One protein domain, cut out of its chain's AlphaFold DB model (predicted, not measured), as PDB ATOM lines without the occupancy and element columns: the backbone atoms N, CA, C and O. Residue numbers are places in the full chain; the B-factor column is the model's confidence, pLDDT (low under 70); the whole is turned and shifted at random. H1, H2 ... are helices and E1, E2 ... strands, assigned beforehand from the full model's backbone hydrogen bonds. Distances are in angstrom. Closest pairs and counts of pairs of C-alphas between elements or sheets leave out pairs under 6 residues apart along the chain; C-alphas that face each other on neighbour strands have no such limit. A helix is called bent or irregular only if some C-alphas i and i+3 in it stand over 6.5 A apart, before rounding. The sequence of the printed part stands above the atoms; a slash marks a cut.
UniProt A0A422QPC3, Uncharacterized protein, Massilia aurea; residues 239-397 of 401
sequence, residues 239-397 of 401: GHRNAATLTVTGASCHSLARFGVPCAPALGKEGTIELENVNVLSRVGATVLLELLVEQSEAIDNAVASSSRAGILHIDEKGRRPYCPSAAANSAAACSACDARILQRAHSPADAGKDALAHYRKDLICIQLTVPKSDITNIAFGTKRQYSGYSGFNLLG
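What this domain is: This is residues 239 to 397 of the 401 residues of an uncharacterized protein of Massilia aurea (UniProt A0A422QPC3). A strongly twisted, branched sheet of eight strands curls round one short helix, H1, with the long strands E2, E3 and E6 among those nearest to it. Outside this body runs a long, loosely formed excursion between E5 and E6, which holds the two small helices H2 and H3; of it, residues 326 to 331 stick out. The printed part has 159 residues with three named helices and eight named strands in the order E1, H1, E2, E3, E4, E5, H2, H3, E6, E7, E8; the class is mixed, helices and strands. The sheet's neighbour pairs are antiparallel but for E3 and E5, which are parallel. The whole is compact and rounded, with a radius of gyration of the C-alphas of 15.4 A and spans of 42 by 38 by 35 A.

How they stand to each other: In the branched sheet E2, residues 272 to 282, has E1, residues 239 to 249, on one side, and E3, residues 287 to 297, and E8, residues 392 to 396, on the other side. E1 and E2 are antiparallel, with N 246 and O 275 2.8 A apart, within hydrogen-bond range. E2 bends by 93 degrees at residue 277 and its pairing is staggered: residues 272 to 276 pair with E8, with N 274 and O 394 at 2.8 A, and residues 279 to 282 pair with E3, with N 291 and O 279 at 2.7 A. E2 and E3 form a hairpin. On the other side of E1 from E2 lies the edge strand E7, residues 376 to 381, antiparallel, with N 244 and O 380 at 2.8 A. E3 has E2 and E5, residues 314 to 316, on one side and E6, residues 364 to 372, on the other side; E3 and E6 are antiparallel, with N 290 and O 369 at 2.8 A, while E3 and E5 are parallel, with N 315 and O 295 at 2.8 A. E4, residues 310 to 312, is antiparallel to E8, with N 393 and O 311 at 2.8 A, and runs on into E5 across a break of 1 residue at 61 degrees. H1, residues 250 to 259, is on the sheet, which curls round it; the closest C-alphas of H1 and E5 are those of Phe 259 and His 314, 4.9 A apart. H1 is irregular, with C-alphas 251 and 254 7.3 A apart. H3, residues 340 to 346, only grazes the sheet and is near E6. H2, residues 332 to 335, is only just not on the sheet, with 4 pairs of C-alphas within 10 A; its closest C-alpha pair with E6 is Cys 335 and Ile 367, 7.1 A apart. In H3 every O i to N i+4 pair is within hydrogen-bond range; in H1 1 of 6 is, beside 4 of 7 O i to N i+3 pairs, and H2 is too short for an O i to N i+4 pair.

Where its parts are: E1 begins at C-alpha 239, at (-5.308, -51.793, 38.819), spans 20.5 A and bends by 98 degrees at residue 242. H1 follows it and spans 14.4 A. E2 spans 21.3 A. E3, 28.6 A long, bends by 53 degrees at residue 293 and ends at C-alpha 297, at (-29.853, -35.667, 40.690). E6 spans 25.4 A, E7 13.3 A and E8 13.0 A; E8 ends at C-alpha 396, at (-24.518, -55.074, 55.098). E4, E5, H2 and H3 are shorter.

The domain as a whole: The C-alphas of Pro 265 and Ala 350, the two farthest apart, are 43.4 A apart. The printed part has no cut. The links from H1 to E2, E3 to E4, E5 to H2 and H3 to E6 are long. The mean pLDDT of the printed part is 73.5, and 61 residues are under 70: residues 265 to 266, 298 to 308, 317 to 363 and 397.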
ATOM      1  N   GLY A 239      -4.456 -52.860  39.343       82.81
ATOM      2  CA  GLY A 239      -5.308 -51.793  38.819       82.81
ATOM      3  C   GLY A 239      -5.980 -52.140  37.496       82.81
ATOM      4  O   GLY A 239      -5.806 -53.248  36.983       82.81
ATOM      5  N   HIS A 240      -6.734 -51.182  36.953       83.62
ATOM      6  CA  HIS A 240      -7.460 -51.285  35.680       83.62
ATOM      7  C   HIS A 240      -8.417 -52.494  35.585       83.62
ATOM      8  O   HIS A 240      -8.545 -53.138  34.543       83.62
ATOM      9  N   ARG A 241      -9.119 -52.816  36.679       85.94
ATOM     10  CA  ARG A 241     -10.107 -53.911  36.710       85.94
ATOM     11  C   ARG A 241     -11.445 -53.439  37.248       85.94
ATOM     12  O   ARG A 241     -11.485 -52.630  38.166       85.94
ATOM     13  N   ASN A 242     -12.530 -53.993  36.723       88.19
ATOM     14  CA  ASN A 242     -13.835 -53.870  37.360       88.19
ATOM     15  C   ASN A 242     -13.855 -54.745  38.624       88.19
ATOM     16  O   ASN A 242     -13.418 -55.900  38.600       88.19
ATOM     17  N   ALA A 243     -14.314 -54.178  39.730       87.50
ATOM     18  CA  ALA A 243     -14.745 -54.902  40.909       87.50
ATOM     19  C   ALA A 243     -16.261 -55.080  40.805       87.50
ATOM     20  O   ALA A 243     -17.012 -54.102  40.825       87.50
ATOM     21  N   ALA A 244     -16.686 -56.340  40.693       86.06
ATOM     22  CA  ALA A 244     -18.098 -56.687  40.700       86.06
ATOM     23  C   ALA A 244     -18.715 -56.258  42.034       86.06
ATOM     24  O   ALA A 244     -19.749 -55.596  42.048       86.06
ATOM     25  N   THR A 245     -18.011 -56.563  43.129       89.69
ATOM     26  CA  THR A 245     -18.330 -56.069  44.466       89.69
ATOM     27  C   THR A 245     -17.061 -55.663  45.216       89.69
ATOM     28  O   THR A 245     -15.993 -56.273  45.066       89.69
ATOM     29  N   LEU A 246     -17.152 -54.593  46.002       93.69
ATOM     30  CA  LEU A 246     -16.069 -54.087  46.842       93.69
ATOM     31  C   LEU A 246     -16.625 -53.723  48.216       93.69
ATOM     32  O   LEU A 246     -17.446 -52.821  48.340       93.69
ATOM     33  N   THR A 247     -16.173 -54.415  49.255       93.50
ATOM     34  CA  THR A 247     -16.663 -54.208  50.620       93.50
ATOM     35  C   THR A 247     -15.734 -53.262  51.373       93.50
ATOM     36  O   THR A 247     -14.546 -53.546  51.545       93.50
ATOM     37  N   VAL A 248     -16.286 -52.141  51.833       93.50
ATOM     38  CA  VAL A 248     -15.608 -51.111  52.625       93.50
ATOM     39  C   VAL A 248     -16.166 -51.096  54.046       93.50
ATOM     40  O   VAL A 248     -17.355 -51.301  54.263       93.50
ATOM     41  N   THR A 249     -15.322 -50.832  55.031       92.31
ATOM     42  CA  THR A 249     -15.724 -50.610  56.422       92.31
ATOM     43  C   THR A 249     -16.456 -49.277  56.598       92.31
ATOM     44  O   THR A 249     -16.237 -48.302  55.871       92.31
ATOM     45  N   GLY A 250     -17.282 -49.196  57.639       87.94
ATOM     46  CA  GLY A 250     -18.023 -47.999  58.029       87.94
ATOM     47  C   GLY A 250     -17.123 -46.816  58.400       87.94
ATOM     48  O   GLY A 250     -17.573 -45.672  58.356       87.94
ATOM     49  N   ALA A 251     -15.832 -47.048  58.676       88.38
ATOM     50  CA  ALA A 251     -14.849 -45.986  58.902       88.38
ATOM     51  C   ALA A 251     -14.719 -45.032  57.698       88.38
ATOM     52  O   ALA A 251     -14.611 -43.817  57.877       88.38
ATOM     53  N   SER A 252     -14.827 -45.567  56.480       88.62
ATOM     54  CA  SER A 252     -14.788 -44.802  55.227       88.62
ATOM     55  C   SER A 252     -16.160 -44.262  54.790       88.62
ATOM     56  O   SER A 252     -16.260 -43.598  53.756       88.62
ATOM     57  N   CYS A 253     -17.221 -44.478  55.581       88.69
ATOM     58  CA  CYS A 253     -18.580 -44.066  55.224       88.69
ATOM     59  C   CYS A 253     -18.681 -42.554  54.990       88.69
ATOM     60  O   CYS A 253     -19.299 -42.123  54.026       88.69
ATOM     61  N   HIS A 254     -18.008 -41.727  55.796       87.25
ATOM     62  CA  HIS A 254     -18.040 -40.268  55.627       87.25
ATOM     63  C   HIS A 254     -17.624 -39.809  54.212       87.25
ATOM     64  O   HIS A 254     -18.158 -38.825  53.696       87.25
ATOM     65  N   SER A 255     -16.697 -40.522  53.564       85.12
ATOM     66  CA  SER A 255     -16.285 -40.234  52.185       85.12
ATOM     67  C   SER A 255     -17.373 -40.597  51.168       85.12
ATOM     68  O   SER A 255     -17.505 -39.915  50.155       85.12
ATOM     69  N   LEU A 256     -18.177 -41.623  51.464       87.88
ATOM     70  CA  LEU A 256     -19.302 -42.094  50.653       87.88
ATOM     71  C   LEU A 256     -20.617 -41.345  50.926       87.88
ATOM     72  O   LEU A 256     -21.480 -41.293  50.054       87.88
ATOM     73  N   ALA A 257     -20.759 -40.704  52.089       85.56
ATOM     74  CA  ALA A 257     -21.956 -39.956  52.485       85.56
ATOM     75  C   ALA A 257     -22.344 -38.863  51.479       85.56
ATOM     76  O   ALA A 257     -23.516 -38.557  51.285       85.56
ATOM     77  N   ARG A 258     -21.342 -38.289  50.804       81.69
ATOM     78  CA  ARG A 258     -21.516 -37.256  49.770       81.69
ATOM     79  C   ARG A 258     -22.177 -37.779  48.498       81.69
ATOM     80  O   ARG A 258     -22.617 -36.974  47.688       81.69
ATOM     81  N   PHE A 259     -22.219 -39.097  48.340       84.44
ATOM     82  CA  PHE A 259     -22.810 -39.787  47.201       84.44
ATOM     83  C   PHE A 259     -24.153 -40.447  47.553       84.44
ATOM     84  O   PHE A 259     -24.579 -41.387  46.889       84.44
ATOM     85  N   GLY A 260     -24.800 -39.994  48.635       81.56
ATOM     86  CA  GLY A 260     -26.113 -40.480  49.065       81.56
ATOM     87  C   GLY A 260     -26.091 -41.720  49.963       81.56
ATOM     88  O   GLY A 260     -27.155 -42.217  50.316       81.56
ATOM     89  N   VAL A 261     -24.914 -42.213  50.373       86.00
ATOM     90  CA  VAL A 261     -24.821 -43.372  51.279       86.00
ATOM     91  C   VAL A 261     -25.217 -42.965  52.708       86.00
ATOM     92  O   VAL A 261     -24.577 -42.080  53.287       86.00
ATOM     93  N   PRO A 262     -26.232 -43.599  53.329       85.06
ATOM     94  CA  PRO A 262     -26.663 -43.228  54.668       85.06
ATOM     95  C   PRO A 262     -25.685 -43.740  55.727       85.06
ATOM     96  O   PRO A 262     -25.723 -44.891  56.161       85.06
ATOM     97  N   CYS A 263     -24.821 -42.843  56.192       82.69
ATOM     98  CA  CYS A 263     -23.891 -43.099  57.288       82.69
ATOM     99  C   CYS A 263     -24.569 -42.897  58.639       82.69
ATOM    100  O   CYS A 263     -24.323 -41.914  59.340       82.69
ATOM    101  N   ALA A 264     -25.459 -43.818  59.001       78.81
ATOM    102  CA  ALA A 264     -26.043 -43.821  60.333       78.81
ATOM    103  C   ALA A 264     -24.964 -44.154  61.386       78.81
ATOM    104  O   ALA A 264     -24.125 -45.024  61.144       78.81
ATOM    105  N   PRO A 265     -25.013 -43.559  62.594       69.31
ATOM    106  CA  PRO A 265     -24.122 -43.942  63.692       69.31
ATOM    107  C   PRO A 265     -24.249 -45.432  64.062       69.31
ATOM    108  O   PRO A 265     -23.292 -46.020  64.557       69.31
ATOM    109  N   ALA A 266     -25.394 -46.055  63.756       64.50
ATOM    110  CA  ALA A 266     -25.647 -47.486  63.929       64.50
ATOM    111  C   ALA A 266     -24.794 -48.394  63.022       64.50
ATOM    112  O   ALA A 266     -24.608 -49.559  63.355       64.50
ATOM    113  N   LEU A 267     -24.251 -47.883  61.909       72.88
ATOM    114  CA  LEU A 267     -23.321 -48.649  61.075       72.88
ATOM    115  C   LEU A 267     -21.987 -48.880  61.812       72.88
ATOM    116  O   LEU A 267     -21.289 -49.847  61.541       72.88
ATOM    117  N   GLY A 268     -21.649 -48.028  62.789       74.19
ATOM    118  CA  GLY A 268     -20.435 -48.158  63.588       74.19
ATOM    119  C   GLY A 268     -19.145 -48.138  62.757       74.19
ATOM    120  O   GLY A 268     -19.142 -47.905  61.550       74.19
ATOM    121  N   LYS A 269     -18.007 -48.382  63.418       75.62
ATOM    122  CA  LYS A 269     -16.725 -48.593  62.718       75.62
ATOM    123  C   LYS A 269     -16.642 -49.970  62.053       75.62
ATOM    124  O   LYS A 269     -15.861 -50.134  61.123       75.62
ATOM    125  N   GLU A 270     -17.432 -50.928  62.535       78.19
ATOM    126  CA  GLU A 270     -17.382 -52.330  62.103       78.19
ATOM    127  C   GLU A 270     -18.405 -52.694  61.027       78.19
ATOM    128  O   GLU A 270     -18.274 -53.744  60.404       78.19
ATOM    129  N   GLY A 271     -19.413 -51.854  60.779       85.44
ATOM    130  CA  GLY A 271     -20.359 -52.107  59.701       85.44
ATOM    131  C   GLY A 271     -19.671 -52.089  58.346       85.44
ATOM    132  O   GLY A 271     -18.603 -51.503  58.167       85.44
ATOM    133  N   THR A 272     -20.293 -52.747  57.377       90.44
ATOM    134  CA  THR A 272     -19.725 -52.918  56.041       90.44
ATOM    135  C   THR A 272     -20.664 -52.371  54.979       90.44
ATOM    136  O   THR A 272     -21.877 -52.561  55.032       90.44
ATOM    137  N   ILE A 273     -20.078 -51.683  54.009       92.12
ATOM    138  CA  ILE A 273     -20.736 -51.094  52.852       92.12
ATOM    139  C   ILE A 273     -20.194 -51.837  51.644       92.12
ATOM    140  O   ILE A 273     -19.002 -51.773  51.348       92.12
ATOM    141  N   GLU A 274     -21.054 -52.569  50.962       93.94
ATOM    142  CA  GLU A 274     -20.723 -53.200  49.698       93.94
ATOM    143  C   GLU A 274     -21.004 -52.213  48.569       93.94
ATOM    144  O   GLU A 274     -22.092 -51.656  48.477       93.94
ATOM    145  N   LEU A 275     -20.000 -51.949  47.743       93.25
ATOM    146  CA  LEU A 275     -20.114 -51.140  46.542       93.25
ATOM    147  C   LEU A 275     -20.171 -52.061  45.329       93.25
ATOM    148  O   LEU A 275     -19.357 -52.978  45.204       93.25
ATOM    149  N   GLU A 276     -21.097 -51.781  44.423       92.38
ATOM    150  CA  GLU A 276     -21.310 -52.543  43.194       92.38
ATOM    151  C   GLU A 276     -20.929 -51.712  41.969       92.38
ATOM    152  O   GLU A 276     -21.039 -50.482  41.973       92.38
ATOM    153  N   ASN A 277     -20.512 -52.391  40.895       88.56
ATOM    154  CA  ASN A 277     -20.133 -51.766  39.621       88.56
ATOM    155  C   ASN A 277     -19.069 -50.667  39.795       88.56
ATOM    156  O   ASN A 277     -19.234 -49.537  39.327       88.56
ATOM    157  N   VAL A 278     -17.973 -50.993  40.485       91.38
ATOM    158  CA  VAL A 278     -16.870 -50.056  40.743       91.38
ATOM    159  C   VAL A 278     -15.657 -50.457  39.922       91.38
ATOM    160  O   VAL A 278     -15.304 -51.630  39.856       91.38
ATOM    161  N   ASN A 279     -14.954 -49.499  39.330       91.56
ATOM    162  CA  ASN A 279     -13.674 -49.773  38.691       91.56
ATOM    163  C   ASN A 279     -12.528 -49.479  39.658       91.56
ATOM    164  O   ASN A 279     -12.425 -48.406  40.235       91.56
ATOM    165  N   VAL A 280     -11.627 -50.437  39.827       91.94
ATOM    166  CA  VAL A 280     -10.404 -50.266  40.608       91.94
ATOM    167  C   VAL A 280      -9.305 -49.802  39.663       91.94
ATOM    168  O   VAL A 280      -8.775 -50.589  38.873       91.94
ATOM    169  N   LEU A 281      -8.954 -48.518  39.738       89.00
ATOM    170  CA  LEU A 281      -7.934 -47.914  38.884       89.00
ATOM    171  C   LEU A 281      -6.529 -48.287  39.341       89.00
ATOM    172  O   LEU A 281      -5.724 -48.689  38.506       89.00
ATOM    173  N   SER A 282      -6.263 -48.208  40.648       89.75
ATOM    174  CA  SER A 282      -4.974 -48.547  41.258       89.75
ATOM    175  C   SER A 282      -5.155 -49.030  42.698       89.75
ATOM    176  O   SER A 282      -5.927 -48.466  43.463       89.75
ATOM    177  N   ARG A 283      -4.404 -50.057  43.085       90.94
ATOM    178  CA  ARG A 283      -4.244 -50.602  44.444       90.94
ATOM    179  C   ARG A 283      -2.797 -50.476  44.891       90.94
ATOM    180  O   ARG A 283      -2.317 -51.272  45.694       90.94
ATOM    181  N   VAL A 284      -2.052 -49.557  44.310       87.44
ATOM    182  CA  VAL A 284      -0.652 -49.341  44.649       87.44
ATOM    183  C   VAL A 284      -0.585 -48.358  45.827       87.44
ATOM    184  O   VAL A 284      -1.316 -47.379  45.821       87.44
ATOM    185  N   GLY A 285       0.264 -48.613  46.832       87.94
ATOM    186  CA  GLY A 285       0.414 -47.740  48.015       87.94
ATOM    187  C   GLY A 285      -0.493 -48.096  49.201       87.94
ATOM    188  O   GLY A 285      -0.918 -49.245  49.325       87.94
ATOM    189  N   ALA A 286      -0.770 -47.138  50.091       88.88
ATOM    190  CA  ALA A 286      -1.637 -47.323  51.272       88.88
ATOM    191  C   ALA A 286      -3.145 -47.202  50.971       88.88
ATOM    192  O   ALA A 286      -3.991 -47.584  51.781       88.88
ATOM    193  N   THR A 287      -3.486 -46.694  49.794       91.31
ATOM    194  CA  THR A 287      -4.845 -46.392  49.342       91.31
ATOM    195  C   THR A 287      -5.193 -47.202  48.095       91.31
ATOM    196  O   THR A 287      -4.339 -47.798  47.431       91.31
ATOM    197  N   VAL A 288      -6.482 -47.251  47.788       92.38
ATOM    198  CA  VAL A 288      -7.031 -47.766  46.540       92.38
ATOM    199  C   VAL A 288      -7.759 -46.624  45.850       92.38
ATOM    200  O   VAL A 288      -8.616 -45.978  46.450       92.38
ATOM    201  N   LEU A 289      -7.398 -46.371  44.594       91.88
ATOM    202  CA  LEU A 289      -8.088 -45.440  43.718       91.88
ATOM    203  C   LEU A 289      -9.214 -46.189  43.003       91.88
ATOM    204  O   LEU A 289      -8.966 -47.112  42.219       91.88
ATOM    205  N   LEU A 290     -10.438 -45.780  43.299       92.06
ATOM    206  CA  LEU A 290     -11.674 -46.272  42.718       92.06
ATOM    207  C   LEU A 290     -12.209 -45.255  41.718       92.06
ATOM    208  O   LEU A 290     -12.024 -44.053  41.876       92.06
ATOM    209  N   GLU A 291     -12.912 -45.752  40.718       90.44
ATOM    210  CA  GLU A 291     -13.685 -44.988  39.758       90.44
ATOM    211  C   GLU A 291     -15.131 -45.474  39.809       90.44
ATOM    212  O   GLU A 291     -15.400 -46.676  39.725       90.44
ATOM    213  N   LEU A 292     -16.048 -44.526  39.982       89.31
ATOM    214  CA  LEU A 292     -17.469 -44.759  40.202       89.31
ATOM    215  C   LEU A 292     -18.268 -43.973  39.162       89.31
ATOM    216  O   LEU A 292     -17.921 -42.834  38.838       89.31
ATOM    217  N   LEU A 293     -19.359 -44.566  38.683       87.12
ATOM    218  CA  LEU A 293     -20.374 -43.869  37.900       87.12
ATOM    219  C   LEU A 293     -21.535 -43.501  38.809       87.12
ATOM    220  O   LEU A 293     -22.175 -44.374  39.384       87.12
ATOM    221  N   VAL A 294     -21.817 -42.215  38.929       86.38
ATOM    222  CA  VAL A 294     -22.857 -41.691  39.811       86.38
ATOM    223  C   VAL A 294     -23.885 -40.914  39.007       86.38
ATOM    224  O   VAL A 294     -23.582 -40.354  37.951       86.38
ATOM    225  N   GLU A 295     -25.115 -40.906  39.495       84.31
ATOM    226  CA  GLU A 295     -26.210 -40.164  38.879       84.31
ATOM    227  C   GLU A 295     -26.226 -38.715  39.382       84.31
ATOM    228  O   GLU A 295     -26.137 -38.455  40.584       84.31
ATOM    229  N   GLN A 296     -26.338 -37.755  38.471       78.56
ATOM    230  CA  GLN A 296     -26.588 -36.356  38.794       78.56
ATOM    231  C   GLN A 296     -28.085 -36.183  39.064       78.56
ATOM    232  O   GLN A 296     -28.906 -36.383  38.177       78.56
ATOM    233  N   SER A 297     -28.452 -35.843  40.301       73.62
ATOM    234  CA  SER A 297     -29.853 -35.667  40.690       73.62
ATOM    235  C   SER A 297     -30.122 -34.211  41.075       73.62
ATOM    236  O   SER A 297     -29.419 -33.647  41.914       73.62
ATOM    237  N   GLU A 298     -31.154 -33.601  40.477       64.19
ATOM    238  CA  GLU A 298     -31.545 -32.197  40.717       64.19
ATOM    239  C   GLU A 298     -32.145 -31.964  42.127       64.19
ATOM    240  O   GLU A 298     -32.248 -30.824  42.598       64.19
ATOM    241  N   ALA A 299     -32.527 -33.035  42.835       57.88
ATOM    242  CA  ALA A 299     -32.978 -32.984  44.222       57.88
ATOM    243  C   ALA A 299     -32.826 -34.352  44.905       57.88
ATOM    244  O   ALA A 299     -33.616 -35.267  44.672       57.88
ATOM    245  N   ILE A 300     -31.858 -34.479  45.818       57.44
ATOM    246  CA  ILE A 300     -31.903 -35.560  46.805       57.44
ATOM    247  C   ILE A 300     -33.033 -35.210  47.776       57.44
ATOM    248  O   ILE A 300     -32.855 -34.400  48.689       57.44
ATOM    249  N   ASP A 301     -34.209 -35.809  47.590       51.94
ATOM    250  CA  ASP A 301     -35.223 -35.812  48.638       51.94
ATOM    251  C   ASP A 301     -34.623 -36.548  49.843       51.94
ATOM    252  O   ASP A 301     -34.582 -37.780  49.902       51.94
ATOM    253  N   ASN A 302     -34.139 -35.778  50.824       50.69
ATOM    254  CA  ASN A 302     -33.508 -36.257  52.063       50.69
ATOM    255  C   ASN A 302     -34.361 -37.303  52.825       50.69
ATOM    256  O   ASN A 302     -33.868 -37.984  53.727       50.69
ATOM    257  N   ALA A 303     -35.638 -37.452  52.460       43.72
ATOM    258  CA  ALA A 303     -36.566 -38.446  52.979       43.72
ATOM    259  C   ALA A 303     -36.341 -39.877  52.435       43.72
ATOM    260  O   ALA A 303     -36.659 -40.830  53.141       43.72
ATOM    261  N   VAL A 304     -35.774 -40.062  51.234       49.28
ATOM    262  CA  VAL A 304     -35.588 -41.401  50.623       49.28
ATOM    263  C   VAL A 304     -34.228 -42.013  50.988       49.28
ATOM    264  O   VAL A 304     -34.134 -43.216  51.234       49.28
ATOM    265  N   ALA A 305     -33.191 -41.185  51.144       51.12
ATOM    266  CA  ALA A 305     -31.838 -41.637  51.486       51.12
ATOM    267  C   ALA A 305     -31.720 -42.254  52.893       51.12
ATOM    268  O   ALA A 305     -30.768 -42.971  53.169       51.12
ATOM    269  N   SER A 306     -32.671 -42.011  53.799       51.34
ATOM    270  CA  SER A 306     -32.557 -42.416  55.209       51.34
ATOM    271  C   SER A 306     -33.131 -43.801  55.547       51.34
ATOM    272  O   SER A 306     -32.945 -44.252  56.678       51.34
ATOM    273  N   SER A 307     -33.783 -44.506  54.609       53.31
ATOM    274  CA  SER A 307     -34.398 -45.822  54.894       53.31
ATOM    275  C   SER A 307     -33.993 -46.972  53.967       53.31
ATOM    276  O   SER A 307     -34.210 -48.132  54.327       53.31
ATOM    277  N   SER A 308     -33.381 -46.700  52.809       64.19
ATOM    278  CA  SER A 308     -32.993 -47.773  51.891       64.19
ATOM    279  C   SER A 308     -31.648 -48.394  52.272       64.19
ATOM    280  O   SER A 308     -30.650 -47.695  52.442       64.19
ATOM    281  N   ARG A 309     -31.613 -49.728  52.389       70.56
ATOM    282  CA  ARG A 309     -30.375 -50.499  52.615       70.56
ATOM    283  C   ARG A 309     -29.546 -50.677  51.347       70.56
ATOM    284  O   ARG A 309     -28.362 -50.952  51.464       70.56
ATOM    285  N   ALA A 310     -30.139 -50.498  50.173       81.62
ATOM    286  CA  ALA A 310     -29.441 -50.545  48.897       81.62
ATOM    287  C   ALA A 310     -29.876 -49.375  48.011       81.62
ATOM    288  O   ALA A 310     -31.029 -48.941  48.076       81.62
ATOM    289  N   GLY A 311     -28.972 -48.852  47.195       83.25
ATOM    290  CA  GLY A 311     -29.268 -47.692  46.363       83.25
ATOM    291  C   GLY A 311     -28.222 -47.430  45.294       83.25
ATOM    292  O   GLY A 311     -27.167 -48.062  45.255       83.25
ATOM    293  N   ILE A 312     -28.541 -46.483  44.419       84.50
ATOM    294  CA  ILE A 312     -27.611 -45.934  43.437       84.50
ATOM    295  C   ILE A 312     -26.830 -44.797  44.107       84.50
ATOM    296  O   ILE A 312     -27.316 -44.153  45.038       84.50
ATOM    297  N   LEU A 313     -25.584 -44.582  43.692       85.19
ATOM    298  CA  LEU A 313     -24.808 -43.428  44.133       85.19
ATOM    299  C   LEU A 313     -25.239 -42.178  43.354       85.19
ATOM    300  O   LEU A 313     -25.223 -42.180  42.122       85.19
ATOM    301  N   HIS A 314     -25.566 -41.100  44.068       85.06
ATOM    302  CA  HIS A 314     -26.051 -39.850  43.474       85.06
ATOM    303  C   HIS A 314     -25.231 -38.641  43.941       85.06
ATOM    304  O   HIS A 314     -24.781 -38.602  45.084       85.06
ATOM    305  N   ILE A 315     -25.072 -37.627  43.087       79.88
ATOM    306  CA  ILE A 315     -24.499 -36.319  43.442       79.88
ATOM    307  C   ILE A 315     -25.592 -35.249  43.398       79.88
ATOM    308  O   ILE A 315     -26.301 -35.126  42.402       79.88
ATOM    309  N   ASP A 316     -25.680 -34.453  44.469       71.31
ATOM    310  CA  ASP A 316     -26.548 -33.271  44.553       71.31
ATOM    311  C   ASP A 316     -25.956 -32.097  43.756       71.31
ATOM    312  O   ASP A 316     -24.841 -31.641  44.032       71.31
ATOM    313  N   GLU A 317     -26.724 -31.555  42.808       63.16
ATOM    314  CA  GLU A 317     -26.348 -30.365  42.032       63.16
ATOM    315  C   GLU A 317     -26.068 -29.126  42.897       63.16
ATOM    316  O   GLU A 317     -25.251 -28.274  42.532       63.16
ATOM    317  N   LYS A 318     -26.723 -29.007  44.061       56.38
ATOM    318  CA  LYS A 318     -26.599 -27.840  44.952       56.38
ATOM    319  C   LYS A 318     -25.423 -27.969  45.925       56.38
ATOM    320  O   LYS A 318     -25.008 -26.977  46.534       56.38
ATOM    321  N   GLY A 319     -24.844 -29.162  46.051       48.38
ATOM    322  CA  GLY A 319     -23.951 -29.545  47.140       48.38
ATOM    323  C   GLY A 319     -22.494 -29.746  46.731       48.38
ATOM    324  O   GLY A 319     -21.979 -30.845  46.873       48.38
ATOM    325  N   ARG A 320     -21.795 -28.666  46.349       51.75
ATOM    326  CA  ARG A 320     -20.335 -28.600  46.083       51.75
ATOM    327  C   ARG A 320     -19.864 -29.458  44.898       51.75
ATOM    328  O   ARG A 320     -19.981 -30.675  44.887       51.75
ATOM    329  N   ARG A 321     -19.184 -28.803  43.945       50.78
ATOM    330  CA  ARG A 321     -18.376 -29.482  42.917       50.78
ATOM    331  C   ARG A 321     -17.539 -30.593  43.575       50.78
ATOM    332  O   ARG A 321     -17.001 -30.335  44.659       50.78
ATOM    333  N   PRO A 322     -17.411 -31.782  42.954       50.56
ATOM    334  CA  PRO A 322     -16.585 -32.856  43.496       50.56
ATOM    335  C   PRO A 322     -15.212 -32.296  43.880       50.56
ATOM    336  O   PRO A 322     -14.620 -31.514  43.134       50.56
ATOM    337  N   TYR A 323     -14.752 -32.614  45.096       42.69
ATOM    338  CA  TYR A 323     -13.454 -32.164  45.592       42.69
ATOM    339  C   TYR A 323     -12.370 -32.787  44.717       42.69
ATOM    340  O   TYR A 323     -11.993 -33.940  44.903       42.69
ATOM    341  N   CYS A 324     -11.897 -32.020  43.743       46.41
ATOM    342  CA  CYS A 324     -10.733 -32.380  42.960       46.41
ATOM    343  C   CYS A 324      -9.504 -31.928  43.751       46.41
ATOM    344  O   CYS A 324      -9.428 -30.746  44.109       46.41
ATOM    345  N   PRO A 325      -8.573 -32.840  44.089       44.00
ATOM    346  CA  PRO A 325      -7.369 -32.475  44.818       44.00
ATOM    347  C   PRO A 325      -6.686 -31.299  44.104       44.00
ATOM    348  O   PRO A 325      -6.503 -31.295  42.886       44.00
ATOM    349  N   SER A 326      -6.378 -30.256  44.873       40.72
ATOM    350  CA  SER A 326      -6.128 -28.883  44.411       40.72
ATOM    351  C   SER A 326      -4.939 -28.698  43.460       40.72
ATOM    352  O   SER A 326      -4.736 -27.596  42.958       40.72
ATOM    353  N   ALA A 327      -4.170 -29.750  43.170       41.44
ATOM    354  CA  ALA A 327      -3.117 -29.724  42.160       41.44
ATOM    355  C   ALA A 327      -3.657 -29.623  40.717       41.44
ATOM    356  O   ALA A 327      -2.900 -29.273  39.816       41.44
ATOM    357  N   ALA A 328      -4.955 -29.873  40.495       42.66
ATOM    358  CA  ALA A 328      -5.584 -29.839  39.170       42.66
ATOM    359  C   ALA A 328      -6.773 -28.859  39.055       42.66
ATOM    360  O   ALA A 328      -7.578 -28.943  38.130       42.66
ATOM    361  N   ALA A 329      -6.888 -27.901  39.980       36.56
ATOM    362  CA  ALA A 329      -8.050 -27.011  40.107       36.56
ATOM    363  C   ALA A 329      -8.317 -26.090  38.893       36.56
ATOM    364  O   ALA A 329      -9.403 -25.521  38.788       36.56
ATOM    365  N   ASN A 330      -7.365 -25.966  37.962       41.94
ATOM    366  CA  ASN A 330      -7.491 -25.105  36.781       41.94
ATOM    367  C   ASN A 330      -7.948 -25.839  35.511       41.94
ATOM    368  O   ASN A 330      -8.101 -25.204  34.469       41.94
ATOM    369  N   SER A 331      -8.201 -27.147  35.566       41.94
ATOM    370  CA  SER A 331      -8.781 -27.880  34.444       41.94
ATOM    371  C   SER A 331     -10.007 -28.661  34.910       41.94
ATOM    372  O   SER A 331      -9.912 -29.684  35.579       41.94
ATOM    373  N   ALA A 332     -11.196 -28.223  34.483       41.00
ATOM    374  CA  ALA A 332     -12.415 -29.037  34.572       41.00
ATOM    375  C   ALA A 332     -12.222 -30.447  33.958       41.00
ATOM    376  O   ALA A 332     -12.916 -31.383  34.336       41.00
ATOM    377  N   ALA A 333     -11.214 -30.603  33.087       42.88
ATOM    378  CA  ALA A 333     -10.770 -31.863  32.501       42.88
ATOM    379  C   ALA A 333     -10.160 -32.876  33.496       42.88
ATOM    380  O   ALA A 333     -10.192 -34.071  33.227       42.88
ATOM    381  N   ALA A 334      -9.609 -32.442  34.638       41.62
ATOM    382  CA  ALA A 334      -8.996 -33.357  35.607       41.62
ATOM    383  C   ALA A 334     -10.023 -34.030  36.533       41.62
ATOM    384  O   ALA A 334      -9.806 -35.145  36.994       41.62
ATOM    385  N   CYS A 335     -11.168 -33.382  36.760       43.81
ATOM    386  CA  CYS A 335     -12.311 -33.987  37.448       43.81
ATOM    387  C   CYS A 335     -13.084 -34.962  36.543       43.81
ATOM    388  O   CYS A 335     -13.814 -35.809  37.042       43.81
ATOM    389  N   SER A 336     -12.912 -34.848  35.221       51.56
ATOM    390  CA  SER A 336     -13.486 -35.732  34.204       51.56
ATOM    391  C   SER A 336     -12.471 -36.748  33.666       51.56
ATOM    392  O   SER A 336     -12.574 -37.152  32.510       51.56
ATOM    393  N   ALA A 337     -11.483 -37.156  34.470       58.56
ATOM    394  CA  ALA A 337     -10.441 -38.127  34.100       58.56
ATOM    395  C   ALA A 337     -10.962 -39.575  34.012       58.56
ATOM    396  O   ALA A 337     -10.249 -40.540  34.287       58.56
ATOM    397  N   CYS A 338     -12.233 -39.729  33.672       66.81
ATOM    398  CA  CYS A 338     -12.783 -41.020  33.347       66.81
ATOM    399  C   CYS A 338     -12.474 -41.329  31.899       66.81
ATOM    400  O   CYS A 338     -12.372 -40.433  31.057       66.81
ATOM    401  N   ASP A 339     -12.293 -42.610  31.614       68.00
ATOM    402  CA  ASP A 339     -11.940 -43.023  30.268       68.00
ATOM    403  C   ASP A 339     -13.107 -42.706  29.323       68.00
ATOM    404  O   ASP A 339     -14.136 -43.392  29.311       68.00
ATOM    405  N   ALA A 340     -12.936 -41.631  28.548       67.31
ATOM    406  CA  ALA A 340     -13.934 -41.111  27.624       67.31
ATOM    407  C   ALA A 340     -14.403 -42.183  26.633       67.31
ATOM    408  O   ALA A 340     -15.535 -42.125  26.156       67.31
ATOM    409  N   ARG A 341     -13.566 -43.188  26.346       64.56
ATOM    410  CA  ARG A 341     -13.897 -44.279  25.429       64.56
ATOM    411  C   ARG A 341     -14.821 -45.297  26.079       64.56
ATOM    412  O   ARG A 341     -15.794 -45.710  25.454       64.56
ATOM    413  N   ILE A 342     -14.560 -45.679  27.330       66.25
ATOM    414  CA  ILE A 342     -15.431 -46.615  28.061       66.25
ATOM    415  C   ILE A 342     -16.787 -45.944  28.332       66.25
ATOM    416  O   ILE A 342     -17.829 -46.574  28.159       66.25
ATOM    417  N   LEU A 343     -16.790 -44.642  28.640       68.44
ATOM    418  CA  LEU A 343     -18.012 -43.830  28.717       68.44
ATOM    419  C   LEU A 343     -18.770 -43.806  27.380       68.44
ATOM    420  O   LEU A 343     -19.968 -44.071  27.349       68.44
ATOM    421  N   GLN A 344     -18.088 -43.578  26.254       67.44
ATOM    422  CA  GLN A 344     -18.714 -43.639  24.925       67.44
ATOM    423  C   GLN A 344     -19.339 -45.005  24.617       67.44
ATOM    424  O   GLN A 344     -20.399 -45.055  23.994       67.44
ATOM    425  N   ARG A 345     -18.731 -46.112  25.066       63.88
ATOM    426  CA  ARG A 345     -19.326 -47.450  24.926       63.88
ATOM    427  C   ARG A 345     -20.536 -47.653  25.818       63.88
ATOM    428  O   ARG A 345     -21.519 -48.199  25.339       63.88
ATOM    429  N   ALA A 346     -20.493 -47.172  27.059       61.56
ATOM    430  CA  ALA A 346     -21.662 -47.177  27.937       61.56
ATOM    431  C   ALA A 346     -22.831 -46.383  27.323       61.56
ATOM    432  O   ALA A 346     -23.994 -46.734  27.500       61.56
ATOM    433  N   HIS A 347     -22.534 -45.350  26.525       60.38
ATOM    434  CA  HIS A 347     -23.535 -44.617  25.746       60.38
ATOM    435  C   HIS A 347     -23.955 -45.310  24.432       60.38
ATOM    436  O   HIS A 347     -24.982 -44.930  23.843       60.38
ATOM    437  N   SER A 348     -23.192 -46.303  23.960       52.25
ATOM    438  CA  SER A 348     -23.417 -46.990  22.689       52.25
ATOM    439  C   SER A 348     -24.557 -48.018  22.813       52.25
ATOM    440  O   SER A 348     -24.516 -48.899  23.666       52.25
ATOM    441  N   PRO A 349     -25.590 -47.944  21.956       51.19
ATOM    442  CA  PRO A 349     -26.854 -48.682  22.091       51.19
ATOM    443  C   PRO A 349     -26.787 -50.187  21.767       51.19
ATOM    444  O   PRO A 349     -27.834 -50.814  21.635       51.19
ATOM    445  N   ALA A 350     -25.598 -50.762  21.565       52.56
ATOM    446  CA  ALA A 350     -25.459 -52.123  21.043       52.56
ATOM    447  C   ALA A 350     -25.734 -53.219  22.092       52.56
ATOM    448  O   ALA A 350     -26.287 -54.254  21.729       52.56
ATOM    449  N   ASP A 351     -25.421 -52.969  23.370       48.81
ATOM    450  CA  ASP A 351     -25.446 -54.008  24.417       48.81
ATOM    451  C   ASP A 351     -26.514 -53.795  25.503       48.81
ATOM    452  O   ASP A 351     -26.888 -54.735  26.203       48.81
ATOM    453  N   ALA A 352     -27.059 -52.585  25.636       50.06
ATOM    454  CA  ALA A 352     -28.113 -52.291  26.603       50.06
ATOM    455  C   ALA A 352     -29.479 -52.281  25.904       50.06
ATOM    456  O   ALA A 352     -29.722 -51.504  24.979       50.06
ATOM    457  N   GLY A 353     -30.369 -53.182  26.334       52.31
ATOM    458  CA  GLY A 353     -31.722 -53.322  25.797       52.31
ATOM    459  C   GLY A 353     -32.450 -51.978  25.672       52.31
ATOM    460  O   GLY A 353     -32.282 -51.085  26.504       52.31
ATOM    461  N   LYS A 354     -33.262 -51.843  24.614       47.47
ATOM    462  CA  LYS A 354     -33.879 -50.584  24.147       47.47
ATOM    463  C   LYS A 354     -34.587 -49.751  25.229       47.47
ATOM    464  O   LYS A 354     -34.630 -48.533  25.084       47.47
ATOM    465  N   ASP A 355     -35.069 -50.376  26.303       45.19
ATOM    466  CA  ASP A 355     -35.850 -49.711  27.353       45.19
ATOM    467  C   ASP A 355     -35.010 -49.258  28.566       45.19
ATOM    468  O   ASP A 355     -35.373 -48.295  29.236       45.19
ATOM    469  N   ALA A 356     -33.842 -49.866  28.819       48.19
ATOM    470  CA  ALA A 356     -32.933 -49.431  29.889       48.19
ATOM    471  C   ALA A 356     -32.118 -48.187  29.479       48.19
ATOM    472  O   ALA A 356     -31.748 -47.362  30.308       48.19
ATOM    473  N   LEU A 357     -31.874 -48.010  28.179       46.31
ATOM    474  CA  LEU A 357     -30.959 -46.996  27.649       46.31
ATOM    475  C   LEU A 357     -31.495 -45.552  27.707       46.31
ATOM    476  O   LEU A 357     -30.716 -44.602  27.620       46.31
ATOM    477  N   ALA A 358     -32.815 -45.364  27.800       46.19
ATOM    478  CA  ALA A 358     -33.431 -44.037  27.754       46.19
ATOM    479  C   ALA A 358     -33.316 -43.278  29.085       46.19
ATOM    480  O   ALA A 358     -33.198 -42.054  29.069       46.19
ATOM    481  N   HIS A 359     -33.305 -43.992  30.218       47.88
ATOM    482  CA  HIS A 359     -33.227 -43.374  31.544       47.88
ATOM    483  C   HIS A 359     -31.781 -43.071  31.965       47.88
ATOM    484  O   HIS A 359     -31.521 -42.032  32.554       47.88
ATOM    485  N   TYR A 360     -30.824 -43.905  31.547       52.62
ATOM    486  CA  TYR A 360     -29.400 -43.795  31.896       52.62
ATOM    487  C   TYR A 360     -28.640 -42.651  31.192       52.62
ATOM    488  O   TYR A 360     -27.452 -42.458  31.423       52.62
ATOM    489  N   ARG A 361     -29.262 -41.930  30.250       54.31
ATOM    490  CA  ARG A 361     -28.514 -41.225  29.190       54.31
ATOM    491  C   ARG A 361     -28.183 -39.755  29.430       54.31
ATOM    492  O   ARG A 361     -27.449 -39.213  28.606       54.31
ATOM    493  N   LYS A 362     -28.719 -39.098  30.460       55.62
ATOM    494  CA  LYS A 362     -28.568 -37.636  30.597       55.62
ATOM    495  C   LYS A 362     -27.680 -37.172  31.749       55.62
ATOM    496  O   LYS A 362     -27.054 -36.132  31.597       55.62
ATOM    497  N   ASP A 363     -27.491 -38.001  32.773       68.25
ATOM    498  CA  ASP A 363     -27.010 -37.524  34.077       68.25
ATOM    499  C   ASP A 363     -25.889 -38.404  34.666       68.25
ATOM    500  O   ASP A 363     -25.797 -38.612  35.870       68.25
ATOM    501  N   LEU A 364     -25.043 -38.994  33.816       71.50
ATOM    502  CA  LEU A 364     -23.902 -39.803  34.262       71.50
ATOM    503  C   LEU A 364     -22.699 -38.905  34.553       71.50
ATOM    504  O   LEU A 364     -22.055 -38.393  33.634       71.50
ATOM    505  N   ILE A 365     -22.350 -38.773  35.831       78.38
ATOM    506  CA  ILE A 365     -21.080 -38.187  36.258       78.38
ATOM    507  C   ILE A 365     -20.157 -39.326  36.654       78.38
ATOM    508  O   ILE A 365     -20.536 -40.255  37.359       78.38
ATOM    509  N   CYS A 366     -18.913 -39.249  36.215       81.62
ATOM    510  CA  CYS A 366     -17.895 -40.176  36.658       81.62
ATOM    511  C   CYS A 366     -16.967 -39.489  37.659       81.62
ATOM    512  O   CYS A 366     -16.580 -38.334  37.469       81.62
ATOM    513  N   ILE A 367     -16.643 -40.193  38.741       85.31
ATOM    514  CA  ILE A 367     -15.837 -39.674  39.844       85.31
ATOM    515  C   ILE A 367     -14.741 -40.660  40.227       85.31
ATOM    516  O   ILE A 367     -14.898 -41.874  40.099       85.31
ATOM    517  N   GLN A 368     -13.650 -40.128  40.770       88.12
ATOM    518  CA  GLN A 368     -12.600 -40.928  41.384       88.12
ATOM    519  C   GLN A 368     -12.640 -40.770  42.905       88.12
ATOM    520  O   GLN A 368     -12.702 -39.654  43.425       88.12
ATOM    521  N   LEU A 369     -12.598 -41.890  43.620       89.38
ATOM    522  CA  LEU A 369     -12.615 -41.945  45.077       89.38
ATOM    523  C   LEU A 369     -11.377 -42.685  45.573       89.38
ATOM    524  O   LEU A 369     -11.064 -43.774  45.105       89.38
ATOM    525  N   THR A 370     -10.684 -42.117  46.554       90.81
ATOM    526  CA  THR A 370      -9.590 -42.806  47.243       90.81
ATOM    527  C   THR A 370     -10.093 -43.392  48.554       90.81
ATOM    528  O   THR A 370     -10.707 -42.695  49.361       90.81
ATOM    529  N   VAL A 371      -9.842 -44.683  48.760       91.94
ATOM    530  CA  VAL A 371     -10.226 -45.413  49.975       91.94
ATOM    531  C   VAL A 371      -8.970 -46.028  50.596       91.94
ATOM    532  O   VAL A 371      -8.187 -46.646  49.871       91.94
ATOM    533  N   PRO A 372      -8.721 -45.875  51.909       93.56
ATOM    534  CA  PRO A 372      -7.615 -46.555  52.577       93.56
ATOM    535  C   PRO A 372      -7.715 -48.075  52.418       93.56
ATOM    536  O   PRO A 372      -8.788 -48.654  52.573       93.56
ATOM    537  N   LYS A 373      -6.596 -48.758  52.156       93.00
ATOM    538  CA  LYS A 373      -6.589 -50.229  52.059       93.00
ATOM    539  C   LYS A 373      -7.005 -50.912  53.356       93.00
ATOM    540  O   LYS A 373      -7.575 -51.994  53.293       93.00
ATOM    541  N   SER A 374      -6.713 -50.292  54.500       93.50
ATOM    542  CA  SER A 374      -7.149 -50.758  55.823       93.50
ATOM    543  C   SER A 374      -8.663 -50.876  55.935       93.50
ATOM    544  O   SER A 374      -9.156 -51.673  56.726       93.50
ATOM    545  N   ASP A 375      -9.386 -50.096  55.134       93.19
ATOM    546  CA  ASP A 375     -10.830 -49.977  55.211       93.19
ATOM    547  C   ASP A 375     -11.516 -50.905  54.206       93.19
ATOM    548  O   ASP A 375     -12.738 -50.937  54.176       93.19
ATOM    549  N   ILE A 376     -10.775 -51.656  53.386       93.50
ATOM    550  CA  ILE A 376     -11.335 -52.583  52.399       93.50
ATOM    551  C   ILE A 376     -11.197 -54.007  52.929       93.50
ATOM    552  O   ILE A 376     -10.086 -54.503  53.116       93.50
ATOM    553  N   THR A 377     -12.326 -54.682  53.135       92.25
ATOM    554  CA  THR A 377     -12.354 -56.047  53.682       92.25
ATOM    555  C   THR A 377     -12.356 -57.109  52.589       92.25
ATOM    556  O   THR A 377     -11.737 -58.159  52.753       92.25
ATOM    557  N   ASN A 378     -13.016 -56.843  51.458       93.38
ATOM    558  CA  ASN A 378     -13.112 -57.784  50.347       93.38
ATOM    559  C   ASN A 378     -13.210 -57.062  48.996       93.38
ATOM    560  O   ASN A 378     -13.779 -55.975  48.897       93.38
ATOM    561  N   ILE A 379     -12.662 -57.682  47.947       92.69
ATOM    562  CA  ILE A 379     -12.799 -57.229  46.560       92.69
ATOM    563  C   ILE A 379     -13.044 -58.450  45.672       92.69
ATOM    564  O   ILE A 379     -12.144 -59.272  45.473       92.69
ATOM    565  N   ALA A 380     -14.236 -58.539  45.088       91.75
ATOM    566  CA  ALA A 380     -14.549 -59.517  44.057       91.75
ATOM    567  C   ALA A 380     -14.231 -58.919  42.681       91.75
ATOM    568  O   ALA A 380     -14.974 -58.094  42.146       91.75
ATOM    569  N   PHE A 381     -13.099 -59.315  42.098       87.06
ATOM    570  CA  PHE A 381     -12.705 -58.822  40.779       87.06
ATOM    571  C   PHE A 381     -13.519 -59.474  39.663       87.06
ATOM    572  O   PHE A 381     -13.580 -60.699  39.551       87.06
ATOM    573  N   GLY A 382     -14.050 -58.631  38.784       80.81
ATOM    574  CA  GLY A 382     -14.420 -59.016  37.433       80.81
ATOM    575  C   GLY A 382     -13.188 -59.180  36.537       80.81
ATOM    576  O   GLY A 382     -12.033 -59.178  36.978       80.81
ATOM    577  N   THR A 383     -13.435 -59.333  35.239       71.81
ATOM    578  CA  THR A 383     -12.385 -59.591  34.246       71.81
ATOM    579  C   THR A 383     -11.722 -58.301  33.756       71.81
ATOM    580  O   THR A 383     -10.516 -58.123  33.942       71.81
ATOM    581  N   LYS A 384     -12.497 -57.394  33.153       77.00
ATOM    582  CA  LYS A 384     -12.026 -56.135  32.552       77.00
ATOM    583  C   LYS A 384     -12.727 -54.929  33.173       77.00
ATOM    584  O   LYS A 384     -13.839 -55.060  33.672       77.00
ATOM    585  N   ARG A 385     -12.078 -53.759  33.137       79.69
ATOM    586  CA  ARG A 385     -12.716 -52.467  33.446       79.69
ATOM    587  C   ARG A 385     -13.903 -52.270  32.499       79.69
ATOM    588  O   ARG A 385     -13.727 -52.319  31.286       79.69
ATOM    589  N   GLN A 386     -15.097 -52.091  33.048       80.31
ATOM    590  CA  GLN A 386     -16.328 -51.936  32.273       80.31
ATOM    591  C   GLN A 386     -17.361 -51.151  33.075       80.31
ATOM    592  O   GLN A 386     -17.299 -51.126  34.305       80.31
ATOM    593  N   TYR A 387     -18.311 -50.544  32.372       76.44
ATOM    594  CA  TYR A 387     -19.463 -49.883  32.966       76.44
ATOM    595  C   TYR A 387     -20.720 -50.665  32.600       76.44
ATOM    596  O   TYR A 387     -21.114 -50.705  31.439       76.44
ATOM    597  N   SER A 388     -21.320 -51.318  33.589       71.75
ATOM    598  CA  SER A 388     -22.583 -52.066  33.474       71.75
ATOM    599  C   SER A 388     -23.812 -51.222  33.835       71.75
ATOM    600  O   SER A 388     -24.937 -51.668  33.633       71.75
ATOM    601  N   GLY A 389     -23.605 -50.017  34.368       76.00
ATOM    602  CA  GLY A 389     -24.642 -49.126  34.878       76.00
ATOM    603  C   GLY A 389     -24.064 -48.151  35.904       76.00
ATOM    604  O   GLY A 389     -22.845 -47.974  35.969       76.00
ATOM    605  N   TYR A 390     -24.929 -47.535  36.712       82.69
ATOM    606  CA  TYR A 390     -24.497 -46.725  37.844       82.69
ATOM    607  C   TYR A 390     -23.833 -47.615  38.899       82.69
ATOM    608  O   TYR A 390     -24.176 -48.792  39.069       82.69
ATOM    609  N   SER A 391     -22.876 -47.037  39.612       88.81
ATOM    610  CA  SER A 391     -22.309 -47.633  40.807       88.81
ATOM    611  C   SER A 391     -23.356 -47.621  41.917       88.81
ATOM    612  O   SER A 391     -24.017 -46.610  42.168       88.81
ATOM    613  N   GLY A 392     -23.522 -48.775  42.552       88.94
ATOM    614  CA  GLY A 392     -24.498 -48.992  43.613       88.94
ATOM    615  C   GLY A 392     -23.832 -49.169  44.969       88.94
ATOM    616  O   GLY A 392     -22.618 -49.375  45.062       88.94
ATOM    617  N   PHE A 393     -24.635 -49.109  46.023       91.75
ATOM    618  CA  PHE A 393     -24.224 -49.484  47.368       91.75
ATOM    619  C   PHE A 393     -25.257 -50.398  48.026       91.75
ATOM    620  O   PHE A 393     -26.456 -50.286  47.771       91.75
ATOM    621  N   ASN A 394     -24.785 -51.256  48.924       90.88
ATOM    622  CA  ASN A 394     -25.587 -52.101  49.791       90.88
ATOM    623  C   ASN A 394     -25.002 -52.079  51.213       90.88
ATOM    624  O   ASN A 394     -23.814 -52.317  51.435       90.88
ATOM    625  N   LEU A 395     -25.835 -51.750  52.193       87.81
ATOM    626  CA  LEU A 395     -25.481 -51.723  53.603       87.81
ATOM    627  C   LEU A 395     -25.673 -53.115  54.193       87.81
ATOM    628  O   LEU A 395     -26.789 -53.542  54.505       87.81
ATOM    629  N   LEU A 396     -24.555 -53.802  54.399       83.25
ATOM    630  CA  LEU A 396     -24.518 -55.074  55.098       83.25
ATOM    631  C   LEU A 396     -24.588 -54.780  56.601       83.25
ATOM    632  O   LEU A 396     -23.579 -54.535  57.265       83.25
ATOM    633  N   GLY A 397     -25.812 -54.733  57.125       68.38
ATOM    634  CA  GLY A 397     -26.043 -54.709  58.564       68.38
ATOM    635  C   GLY A 397     -25.745 -56.077  59.167       68.38
ATOM    636  O   GLY A 397     -26.088 -57.095  58.563       68.38
TER     637      GLY A 397